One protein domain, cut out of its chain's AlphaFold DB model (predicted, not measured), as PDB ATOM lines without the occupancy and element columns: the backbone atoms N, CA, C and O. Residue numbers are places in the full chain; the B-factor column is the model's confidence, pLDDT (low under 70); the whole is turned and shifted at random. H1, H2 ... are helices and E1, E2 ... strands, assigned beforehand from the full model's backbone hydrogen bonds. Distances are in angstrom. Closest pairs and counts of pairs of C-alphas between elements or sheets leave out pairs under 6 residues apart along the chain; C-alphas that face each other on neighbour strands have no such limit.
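Overview. This is residues 137 to 178 and 190 to 226 of the 256 residues of an uncharacterized protein of Cytospora leucostoma (UniProt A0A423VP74). A small sheet of three strands has one long helix, H1, grazing it with residues 145 to 152; its residues 160 to 169 and 171 to 175 stick out as a bare arm. The 79 printed residues hold E1, H1, E2, E3 in that order, a mixed class; the mixed sheet runs E1, E3, E2. The whole is extended, radius of gyration of the C-alphas 17.9 A, spanning 65 by 21 by 19 A.

Along the chain. E1, residues 137 to 142, begins at C-alpha 137 (429.081, 410.465, 288.301). H1, residues 145 to 175, is 45.5 A long. E2 is residues 204 to 209; E3, residues 215 to 220, ends at C-alpha 220 (428.574, 420.792, 301.349).

Arrangement. E1 and E3 are parallel, N 140 to O 217 2.8 A. E3 and E2 form an antiparallel hairpin, N 218 to O 206 2.9 A. H1 only grazes the sheet; the closest C-alphas of H1 and E3 are Val 145 and Gln 220, 5.5 A. In H1 every O i to N i+4 pair is within hydrogen-bond range.

Size, cuts and confidence. Residues 179 to 189 are cut out, C-alphas 178 and 190 being 31.4 A apart. pLDDT is under 70 at residues 178, 201 and 222 to 226.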
ATOM      1  N   GLN A 137     428.615 409.577 287.246       84.12
ATOM      2  CA  GLN A 137     429.081 410.465 288.301       84.12
ATOM      3  C   GLN A 137     427.942 411.413 288.678       84.12
ATOM      4  O   GLN A 137     427.431 412.126 287.812       84.12
ATOM      5  N   LEU A 138     427.536 411.405 289.947       87.62
ATOM      6  CA  LEU A 138     426.508 412.292 290.488       87.62
ATOM      7  C   LEU A 138     427.117 413.200 291.553       87.62
ATOM      8  O   LEU A 138     427.672 412.710 292.533       87.62
ATOM      9  N   SER A 139     426.943 414.512 291.391       86.81
ATOM     10  CA  SER A 139     427.245 415.492 292.437       86.81
ATOM     11  C   SER A 139     425.953 415.907 293.138       86.81
ATOM     12  O   SER A 139     424.992 416.323 292.485       86.81
ATOM     13  N   VAL A 140     425.924 415.793 294.462       85.69
ATOM     14  CA  VAL A 140     424.750 416.061 295.299       85.69
ATOM     15  C   VAL A 140     425.115 417.014 296.427       85.69
ATOM     16  O   VAL A 140     426.086 416.787 297.140       85.69
ATOM     17  N   ALA A 141     424.313 418.064 296.608       84.88
ATOM     18  CA  ALA A 141     424.426 418.936 297.770       84.88
ATOM     19  C   ALA A 141     423.873 418.241 299.027       84.88
ATOM     20  O   ALA A 141     422.786 417.660 298.979       84.88
ATOM     21  N   VAL A 142     424.605 418.306 300.140       84.81
ATOM     22  CA  VAL A 142     424.227 417.730 301.440       84.81
ATOM     23  C   VAL A 142     424.416 418.745 302.565       84.81
ATOM     24  O   VAL A 142     425.295 419.600 302.493       84.81
ATOM     25  N   GLY A 143     423.604 418.638 303.619       84.44
ATOM     26  CA  GLY A 143     423.637 419.577 304.745       84.44
ATOM     27  C   GLY A 143     424.905 419.495 305.602       84.44
ATOM     28  O   GLY A 143     425.317 420.511 306.153       84.44
ATOM     29  N   ASP A 144     425.540 418.325 305.686       87.44
ATOM     30  CA  ASP A 144     426.778 418.117 306.442       87.44
ATOM     31  C   ASP A 144     427.615 417.022 305.768       87.44
ATOM     32  O   ASP A 144     427.239 415.855 305.771       87.44
ATOM     33  N   VAL A 145     428.737 417.384 305.145       89.75
ATOM     34  CA  VAL A 145     429.625 416.410 304.485       89.75
ATOM     35  C   VAL A 145     430.348 415.500 305.485       89.75
ATOM     36  O   VAL A 145     430.594 414.333 305.167       89.75
ATOM     37  N   GLU A 146     430.670 415.995 306.678       89.88
ATOM     38  CA  GLU A 146     431.408 415.236 307.697       89.88
ATOM     39  C   GLU A 146     430.554 414.096 308.256       89.88
ATOM     40  O   GLU A 146     431.051 412.991 308.470       89.88
ATOM     41  N   GLU A 147     429.245 414.325 308.414       90.38
ATOM     42  CA  GLU A 147     428.298 413.282 308.821       90.38
ATOM     43  C   GLU A 147     428.312 412.094 307.844       90.38
ATOM     44  O   GLU A 147     428.406 410.934 308.255       90.38
ATOM     45  N   TYR A 148     428.249 412.370 306.539       91.00
ATOM     46  CA  TYR A 148     428.286 411.324 305.515       91.00
ATOM     47  C   TYR A 148     429.644 410.631 305.452       91.00
ATOM     48  O   TYR A 148     429.698 409.412 305.292       91.00
ATOM     49  N   TYR A 149     430.733 411.389 305.602       92.31
ATOM     50  CA  TYR A 149     432.075 410.825 305.660       92.31
ATOM     51  C   TYR A 149     432.235 409.853 306.836       92.31
ATOM     52  O   TYR A 149     432.744 408.751 306.643       92.31
ATOM     53  N   GLY A 150     431.723 410.207 308.021       92.06
ATOM     54  CA  GLY A 150     431.707 409.329 309.193       92.06
ATOM     55  C   GLY A 150     430.979 408.008 308.930       92.06
ATOM     56  O   GLY A 150     431.554 406.945 309.142       92.06
ATOM     57  N   ARG A 151     429.762 408.055 308.366       92.00
ATOM     58  CA  ARG A 151     428.993 406.843 308.011       92.00
ATOM     59  C   ARG A 151     429.716 405.954 306.996       92.00
ATOM     60  O   ARG A 151     429.665 404.732 307.098       92.00
ATOM     61  N   LEU A 152     430.364 406.562 305.998       92.62
ATOM     62  CA  LEU A 152     431.151 405.836 304.997       92.62
ATOM     63  C   LEU A 152     432.381 405.177 305.633       92.62
ATOM     64  O   LEU A 152     432.684 404.034 305.302       92.62
ATOM     65  N   LYS A 153     433.052 405.860 306.567       90.75
ATOM     66  CA  LYS A 153     434.210 405.316 307.286       90.75
ATOM     67  C   LYS A 153     433.857 404.164 308.216       90.75
ATOM     68  O   LYS A 153     434.517 403.134 308.159       90.75
ATOM     69  N   GLU A 154     432.798 404.306 309.006       91.19
ATOM     70  CA  GLU A 154     432.290 403.215 309.848       91.19
ATOM     71  C   GLU A 154     431.978 401.972 309.007       91.19
ATOM     72  O   GLU A 154     432.308 400.850 309.387       91.19
ATOM     73  N   LEU A 155     431.387 402.170 307.826       88.94
ATOM     74  CA  LEU A 155     431.059 401.070 306.934       88.94
ATOM     75  C   LEU A 155     432.298 400.409 306.308       88.94
ATOM     76  O   LEU A 155     432.337 399.184 306.205       88.94
ATOM     77  N   GLU A 156     433.291 401.198 305.894       87.12
ATOM     78  CA  GLU A 156     434.574 400.694 305.382       87.12
ATOM     79  C   GLU A 156     435.267 399.810 306.436       87.12
ATOM     80  O   GLU A 156     435.673 398.688 306.134       87.12
ATOM     81  N   GLU A 157     435.314 400.261 307.693       88.88
ATOM     82  CA  GLU A 157     435.905 399.512 308.810       88.88
ATOM     83  C   GLU A 157     435.149 398.207 309.125       88.88
ATOM     84  O   GLU A 157     435.779 397.163 309.325       88.88
ATOM     85  N   GLU A 158     433.810 398.231 309.130       88.44
ATOM     86  CA  GLU A 158     432.980 397.032 309.324       88.44
ATOM     87  C   GLU A 158     433.247 395.963 308.252       88.44
ATOM     88  O   GLU A 158     433.263 394.764 308.547       88.44
ATOM     89  N   GLU A 159     433.419 396.370 306.992       84.06
ATOM     90  CA  GLU A 159     433.680 395.438 305.893       84.06
ATOM     91  C   GLU A 159     435.101 394.879 305.943       84.06
ATOM     92  O   GLU A 159     435.275 393.668 305.780       84.06
ATOM     93  N   GLU A 160     436.101 395.698 306.278       85.12
ATOM     94  CA  GLU A 160     437.454 395.204 306.536       85.12
ATOM     95  C   GLU A 160     437.480 394.167 307.671       85.12
ATOM     96  O   GLU A 160     438.181 393.153 307.580       85.12
ATOM     97  N   GLU A 161     436.723 394.384 308.751       88.31
ATOM     98  CA  GLU A 161     436.638 393.427 309.856       88.31
ATOM     99  C   GLU A 161     435.990 392.107 309.416       88.31
ATOM    100  O   GLU A 161     436.531 391.033 309.703       88.31
ATOM    101  N   LYS A 162     434.895 392.167 308.648       85.81
ATOM    102  CA  LYS A 162     434.246 390.974 308.077       85.81
ATOM    103  C   LYS A 162     435.171 390.217 307.134       85.81
ATOM    104  O   LYS A 162     435.143 388.987 307.113       85.81
ATOM    105  N   GLU A 163     435.969 390.914 306.331       84.31
ATOM    106  CA  GLU A 163     436.952 390.273 305.456       84.31
ATOM    107  C   GLU A 163     438.041 389.566 306.267       84.31
ATOM    108  O   GLU A 163     438.309 388.388 306.019       84.31
ATOM    109  N   ARG A 164     438.581 390.212 307.309       87.19
ATOM    110  CA  ARG A 164     439.550 389.592 308.231       87.19
ATOM    111  C   ARG A 164     438.964 388.380 308.958       87.19
ATOM    112  O   ARG A 164     439.670 387.393 309.173       87.19
ATOM    113  N   GLU A 165     437.694 388.423 309.352       88.69
ATOM    114  CA  GLU A 165     437.017 387.285 309.985       88.69
ATOM    115  C   GLU A 165     436.822 386.124 309.002       88.69
ATOM    116  O   GLU A 165     437.180 384.988 309.323       88.69
ATOM    117  N   LYS A 166     436.364 386.410 307.776       86.25
ATOM    118  CA  LYS A 166     436.248 385.413 306.698       86.25
ATOM    119  C   LYS A 166     437.594 384.767 306.374       86.25
ATOM    120  O   LYS A 166     437.644 383.575 306.090       86.25
ATOM    121  N   GLU A 167     438.690 385.523 306.389       86.81
ATOM    122  CA  GLU A 167     440.035 384.969 306.196       86.81
ATOM    123  C   GLU A 167     440.440 384.025 307.332       86.81
ATOM    124  O   GLU A 167     440.884 382.908 307.065       86.81
ATOM    125  N   ARG A 168     440.203 384.409 308.592       88.75
ATOM    126  CA  ARG A 168     440.455 383.541 309.757       88.75
ATOM    127  C   ARG A 168     439.620 382.262 309.725       88.75
ATOM    128  O   ARG A 168     440.095 381.205 310.139       88.75
ATOM    129  N   GLU A 169     438.374 382.340 309.265       86.75
ATOM    130  CA  GLU A 169     437.508 381.170 309.105       86.75
ATOM    131  C   GLU A 169     438.022 380.242 308.000       86.75
ATOM    132  O   GLU A 169     438.182 379.044 308.232       86.75
ATOM    133  N   LYS A 170     438.410 380.800 306.847       84.50
ATOM    134  CA  LYS A 170     439.034 380.040 305.753       84.50
ATOM    135  C   LYS A 170     440.310 379.325 306.189       84.50
ATOM    136  O   LYS A 170     440.536 378.186 305.786       84.50
ATOM    137  N   GLU A 171     441.151 379.967 307.000       86.25
ATOM    138  CA  GLU A 171     442.350 379.329 307.557       86.25
ATOM    139  C   GLU A 171     441.986 378.141 308.458       86.25
ATOM    140  O   GLU A 171     442.541 377.053 308.294       86.25
ATOM    141  N   ARG A 172     440.989 378.306 309.337       85.44
ATOM    142  CA  ARG A 172     440.488 377.234 310.213       85.44
ATOM    143  C   ARG A 172     439.881 376.058 309.447       85.44
ATOM    144  O   ARG A 172     440.041 374.917 309.869       85.44
ATOM    145  N   GLU A 173     439.162 376.308 308.359       82.50
ATOM    146  CA  GLU A 173     438.589 375.253 307.509       82.50
ATOM    147  C   GLU A 173     439.666 374.516 306.708       82.50
ATOM    148  O   GLU A 173     439.654 373.286 306.615       82.50
ATOM    149  N   LYS A 174     440.666 375.251 306.211       81.00
ATOM    150  CA  LYS A 174     441.823 374.669 305.529       81.00
ATOM    151  C   LYS A 174     442.619 373.743 306.451       81.00
ATOM    152  O   LYS A 174     443.052 372.680 306.012       81.00
ATOM    153  N   GLU A 175     442.774 374.107 307.725       80.25
ATOM    154  CA  GLU A 175     443.389 373.244 308.746       80.25
ATOM    155  C   GLU A 175     442.583 371.964 309.018       80.25
ATOM    156  O   GLU A 175     443.163 370.933 309.359       80.25
ATOM    157  N   LYS A 176     441.259 371.994 308.824       81.31
ATOM    158  CA  LYS A 176     440.374 370.825 308.967       81.31
ATOM    159  C   LYS A 176     440.337 369.924 307.727       81.31
ATOM    160  O   LYS A 176     439.746 368.849 307.789       81.31
ATOM    161  N   GLY A 177     440.985 370.318 306.628       70.19
ATOM    162  CA  GLY A 177     441.008 369.548 305.382       70.19
ATOM    163  C   GLY A 177     439.685 369.572 304.609       70.19
ATOM    164  O   GLY A 177     439.470 368.714 303.754       70.19
ATOM    165  N   GLU A 178     438.803 370.530 304.898       66.31
ATOM    166  CA  GLU A 178     437.549 370.726 304.171       66.31
ATOM    167  C   GLU A 178     437.803 371.676 302.988       66.31
ATOM    168  O   GLU A 178     438.178 372.836 303.159       66.31
ATOM    169  N   ILE A 190     433.127 400.064 299.622       76.38
ATOM    170  CA  ILE A 190     433.269 401.445 299.186       76.38
ATOM    171  C   ILE A 190     434.645 401.557 298.538       76.38
ATOM    172  O   ILE A 190     435.657 401.286 299.178       76.38
ATOM    173  N   GLU A 191     434.701 401.979 297.278       79.62
ATOM    174  CA  GLU A 191     435.978 402.227 296.609       79.62
ATOM    175  C   GLU A 191     436.256 403.729 296.491       79.62
ATOM    176  O   GLU A 191     435.379 404.526 296.159       79.62
ATOM    177  N   GLY A 192     437.513 404.128 296.692       81.00
ATOM    178  CA  GLY A 192     437.966 405.488 296.385       81.00
ATOM    179  C   GLY A 192     437.348 406.583 297.257       81.00
ATOM    180  O   GLY A 192     437.161 407.693 296.759       81.00
ATOM    181  N   LEU A 193     437.031 406.280 298.522       87.81
ATOM    182  CA  LEU A 193     436.606 407.281 299.498       87.81
ATOM    183  C   LEU A 193     437.720 408.315 299.715       87.81
ATOM    184  O   LEU A 193     438.793 408.006 300.231       87.81
ATOM    185  N   GLU A 194     437.457 409.555 299.319       88.50
ATOM    186  CA  GLU A 194     438.334 410.693 299.580       88.50
ATOM    187  C   GLU A 194     437.924 411.414 300.870       88.50
ATOM    188  O   GLU A 194     436.734 411.616 301.119       88.50
ATOM    189  N   GLU A 195     438.913 411.859 301.651       88.12
ATOM    190  CA  GLU A 195     438.691 412.729 302.814       88.12
ATOM    191  C   GLU A 195     437.975 414.036 302.420       88.12
ATOM    192  O   GLU A 195     438.218 414.561 301.321       88.12
ATOM    193  N   PRO A 196     437.146 414.609 303.317       90.31
ATOM    194  CA  PRO A 196     436.524 415.907 303.106       90.31
ATOM    195  C   PRO A 196     437.581 416.960 302.795       90.31
ATOM    196  O   PRO A 196     438.477 417.244 303.591       90.31
ATOM    197  N   ARG A 197     437.491 417.557 301.606       86.94
ATOM    198  CA  ARG A 197     438.458 418.568 301.172       86.94
ATOM    199  C   ARG A 197     437.790 419.741 300.491       86.94
ATOM    200  O   ARG A 197     436.872 419.579 299.688       86.94
ATOM    201  N   ALA A 198     438.308 420.933 300.774       85.38
ATOM    202  CA  ALA A 198     437.940 422.136 300.046       85.38
ATOM    203  C   ALA A 198     438.388 422.009 298.582       85.38
ATOM    204  O   ALA A 198     439.579 421.876 298.286       85.38
ATOM    205  N   ARG A 199     437.430 422.041 297.653       78.38
ATOM    206  CA  ARG A 199     437.696 422.049 296.210       78.38
ATOM    207  C   ARG A 199     438.194 423.427 295.762       78.38
ATOM    208  O   ARG A 199     438.067 424.420 296.476       78.38
ATOM    209  N   SER A 200     438.725 423.522 294.541       72.88
ATOM    210  CA  SER A 200     439.224 424.788 293.970       72.88
ATOM    211  C   SER A 200     438.144 425.869 293.820       72.88
ATOM    212  O   SER A 200     438.468 427.041 293.663       72.88
ATOM    213  N   TRP A 201     436.869 425.480 293.889       68.00
ATOM    214  CA  TRP A 201     435.701 426.361 293.943       68.00
ATOM    215  C   TRP A 201     435.175 426.579 295.377       68.00
ATOM    216  O   TRP A 201     434.020 426.942 295.559       68.00
ATOM    217  N   GLN A 202     436.023 426.367 296.391       70.12
ATOM    218  CA  GLN A 202     435.784 426.667 297.812       70.12
ATOM    219  C   GLN A 202     434.609 425.927 298.471       70.12
ATOM    220  O   GLN A 202     434.125 426.358 299.514       70.12
ATOM    221  N   VAL A 203     434.180 424.793 297.911       81.06
ATOM    222  CA  VAL A 203     433.180 423.927 298.548       81.06
ATOM    223  C   VAL A 203     433.842 422.658 299.055       81.06
ATOM    224  O   VAL A 203     434.623 422.038 298.330       81.06
ATOM    225  N   THR A 204     433.553 422.289 300.301       87.19
ATOM    226  CA  THR A 204     433.978 421.006 300.868       87.19
ATOM    227  C   THR A 204     433.212 419.883 300.188       87.19
ATOM    228  O   THR A 204     431.989 419.948 300.079       87.19
ATOM    229  N   ALA A 205     433.926 418.864 299.719       90.50
ATOM    230  CA  ALA A 205     433.302 417.693 299.129       90.50
ATOM    231  C   ALA A 205     434.054 416.411 299.480       90.50
ATOM    232  O   ALA A 205     435.275 416.435 299.662       90.50
ATOM    233  N   ILE A 206     433.318 415.304 299.491       92.38
ATOM    234  CA  ILE A 206     433.849 413.937 299.488       92.38
ATOM    235  C   ILE A 206     433.458 413.252 298.190       92.38
ATOM    236  O   ILE A 206     432.441 413.589 297.582       92.38
ATOM    237  N   THR A 207     434.254 412.276 297.774       91.62
ATOM    238  CA  THR A 207     433.918 411.408 296.646       91.62
ATOM    239  C   THR A 207     434.116 409.959 297.017       91.62
ATOM    240  O   THR A 207     435.034 409.658 297.772       91.62
ATOM    241  N   PHE A 208     433.289 409.076 296.473       90.81
ATOM    242  CA  PHE A 208     433.409 407.630 296.647       90.81
ATOM    243  C   PHE A 208     432.694 406.896 295.506       90.81
ATOM    244  O   PHE A 208     431.915 407.499 294.764       90.81
ATOM    245  N   GLN A 209     432.951 405.601 295.360       89.88
ATOM    246  CA  GLN A 209     432.187 404.696 294.505       89.88
ATOM    247  C   GLN A 209     431.265 403.822 295.359       89.88
ATOM    248  O   GLN A 209     431.687 403.301 296.391       89.88
ATOM    249  N   ASP A 210     430.011 403.675 294.928       89.62
ATOM    250  CA  ASP A 210     429.072 402.720 295.529       89.62
ATOM    251  C   ASP A 210     429.391 401.265 295.107       89.62
ATOM    252  O   ASP A 210     430.236 401.066 294.227       89.62
ATOM    253  N   PRO A 211     428.730 400.234 295.675       87.19
ATOM    254  CA  PRO A 211     429.010 398.831 295.333       87.19
ATOM    255  C   PRO A 211     428.827 398.479 293.846       87.19
ATOM    256  O   PRO A 211     429.421 397.525 293.347       87.19
ATOM    257  N   ALA A 212     428.029 399.257 293.105       84.25
ATOM    258  CA  ALA A 212     427.847 399.094 291.663       84.25
ATOM    259  C   ALA A 212     428.901 399.865 290.834       84.25
ATOM    260  O   ALA A 212     428.940 399.757 289.602       84.25
ATOM    261  N   GLY A 213     429.785 400.615 291.495       84.50
ATOM    262  CA  GLY A 213     430.846 401.413 290.897       84.50
ATOM    263  C   GLY A 213     430.391 402.784 290.396       84.50
ATOM    264  O   GLY A 213     431.113 403.393 289.604       84.50
ATOM    265  N   HIS A 214     429.212 403.279 290.793       87.94
ATOM    266  CA  HIS A 214     428.806 404.652 290.471       87.94
ATOM    267  C   HIS A 214     429.564 405.633 291.353       87.94
ATOM    268  O   HIS A 214     429.667 405.438 292.562       87.94
ATOM    269  N   CYS A 215     430.071 406.705 290.751       89.75
ATOM    270  CA  CYS A 215     430.812 407.733 291.461       89.75
ATOM    271  C   CYS A 215     429.851 408.758 292.066       89.75
ATOM    272  O   CYS A 215     429.053 409.384 291.366       89.75
ATOM    273  N   TRP A 216     429.990 408.995 293.360       92.44
ATOM    274  CA  TRP A 216     429.271 410.022 294.094       92.44
ATOM    275  C   TRP A 216     430.230 411.135 294.493       92.44
ATOM    276  O   TRP A 216     431.346 410.868 294.928       92.44
ATOM    277  N   GLU A 217     429.787 412.381 294.359       92.19
ATOM    278  CA  GLU A 217     430.421 413.560 294.939       92.19
ATOM    279  C   GLU A 217     429.407 414.243 295.859       92.19
ATOM    280  O   GLU A 217     428.420 414.813 295.394       92.19
ATOM    281  N   LEU A 218     429.624 414.172 297.172       91.00
ATOM    282  CA  LEU A 218     428.779 414.878 298.134       91.00
ATOM    283  C   LEU A 218     429.412 416.222 298.433       91.00
ATOM    284  O   LEU A 218     430.576 416.298 298.818       91.00
ATOM    285  N   VAL A 219     428.638 417.272 298.219       90.12
ATOM    286  CA  VAL A 219     429.078 418.660 298.217       90.12
ATOM    287  C   VAL A 219     428.378 419.370 299.366       90.12
ATOM    288  O   VAL A 219     427.157 419.322 299.466       90.12
ATOM    289  N   GLN A 220     429.133 420.035 300.234       87.75
ATOM    290  CA  GLN A 220     428.574 420.792 301.349       87.75
ATOM    291  C   GLN A 220     427.638 421.882 300.817       87.75
ATOM    292  O   GLN A 220     428.055 422.748 300.044       87.75
ATOM    293  N   GLU A 221     426.373 421.847 301.230       79.88
ATOM    294  CA  GLU A 221     425.421 422.908 300.933       79.88
ATOM    295  C   GLU A 221     425.895 424.200 301.609       79.88
ATOM    296  O   GLU A 221     426.336 424.199 302.764       79.88
ATOM    297  N   PHE A 222     425.847 425.312 300.872       67.50
ATOM    298  CA  PHE A 222     426.231 426.605 301.422       67.50
ATOM    299  C   PHE A 222     425.213 427.050 302.487       67.50
ATOM    300  O   PHE A 222     424.009 426.961 302.254       67.50
ATOM    301  N   PRO A 223     425.660 427.628 303.616       49.78
ATOM    302  CA  PRO A 223     424.780 428.043 304.716       49.78
ATOM    303  C   PRO A 223     423.815 429.191 304.365       49.78
ATOM    304  O   PRO A 223     422.946 429.538 305.164       49.78
ATOM    305  N   TRP A 224     423.935 429.792 303.183       51.88
ATOM    306  CA  TRP A 224     422.996 430.793 302.695       51.88
ATOM    307  C   TRP A 224     421.961 430.079 301.827       51.88
ATOM    308  O   TRP A 224     422.158 429.944 300.625       51.88
ATOM    309  N   GLY A 225     420.872 429.610 302.448       41.19
ATOM    310  CA  GLY A 225     419.728 428.928 301.817       41.19
ATOM    311  C   GLY A 225     418.924 429.777 300.816       41.19
ATOM    312  O   GLY A 225     417.697 429.724 300.785       41.19
ATOM    313  N   GLY A 226     419.597 430.599 300.015       38.53
ATOM    314  CA  GLY A 226     419.040 431.271 298.860       38.53
ATOM    315  C   GLY A 226     419.147 430.351 297.658       38.53
ATOM    316  O   GLY A 226     420.229 430.121 297.125       38.53
TER     317      GLY A 226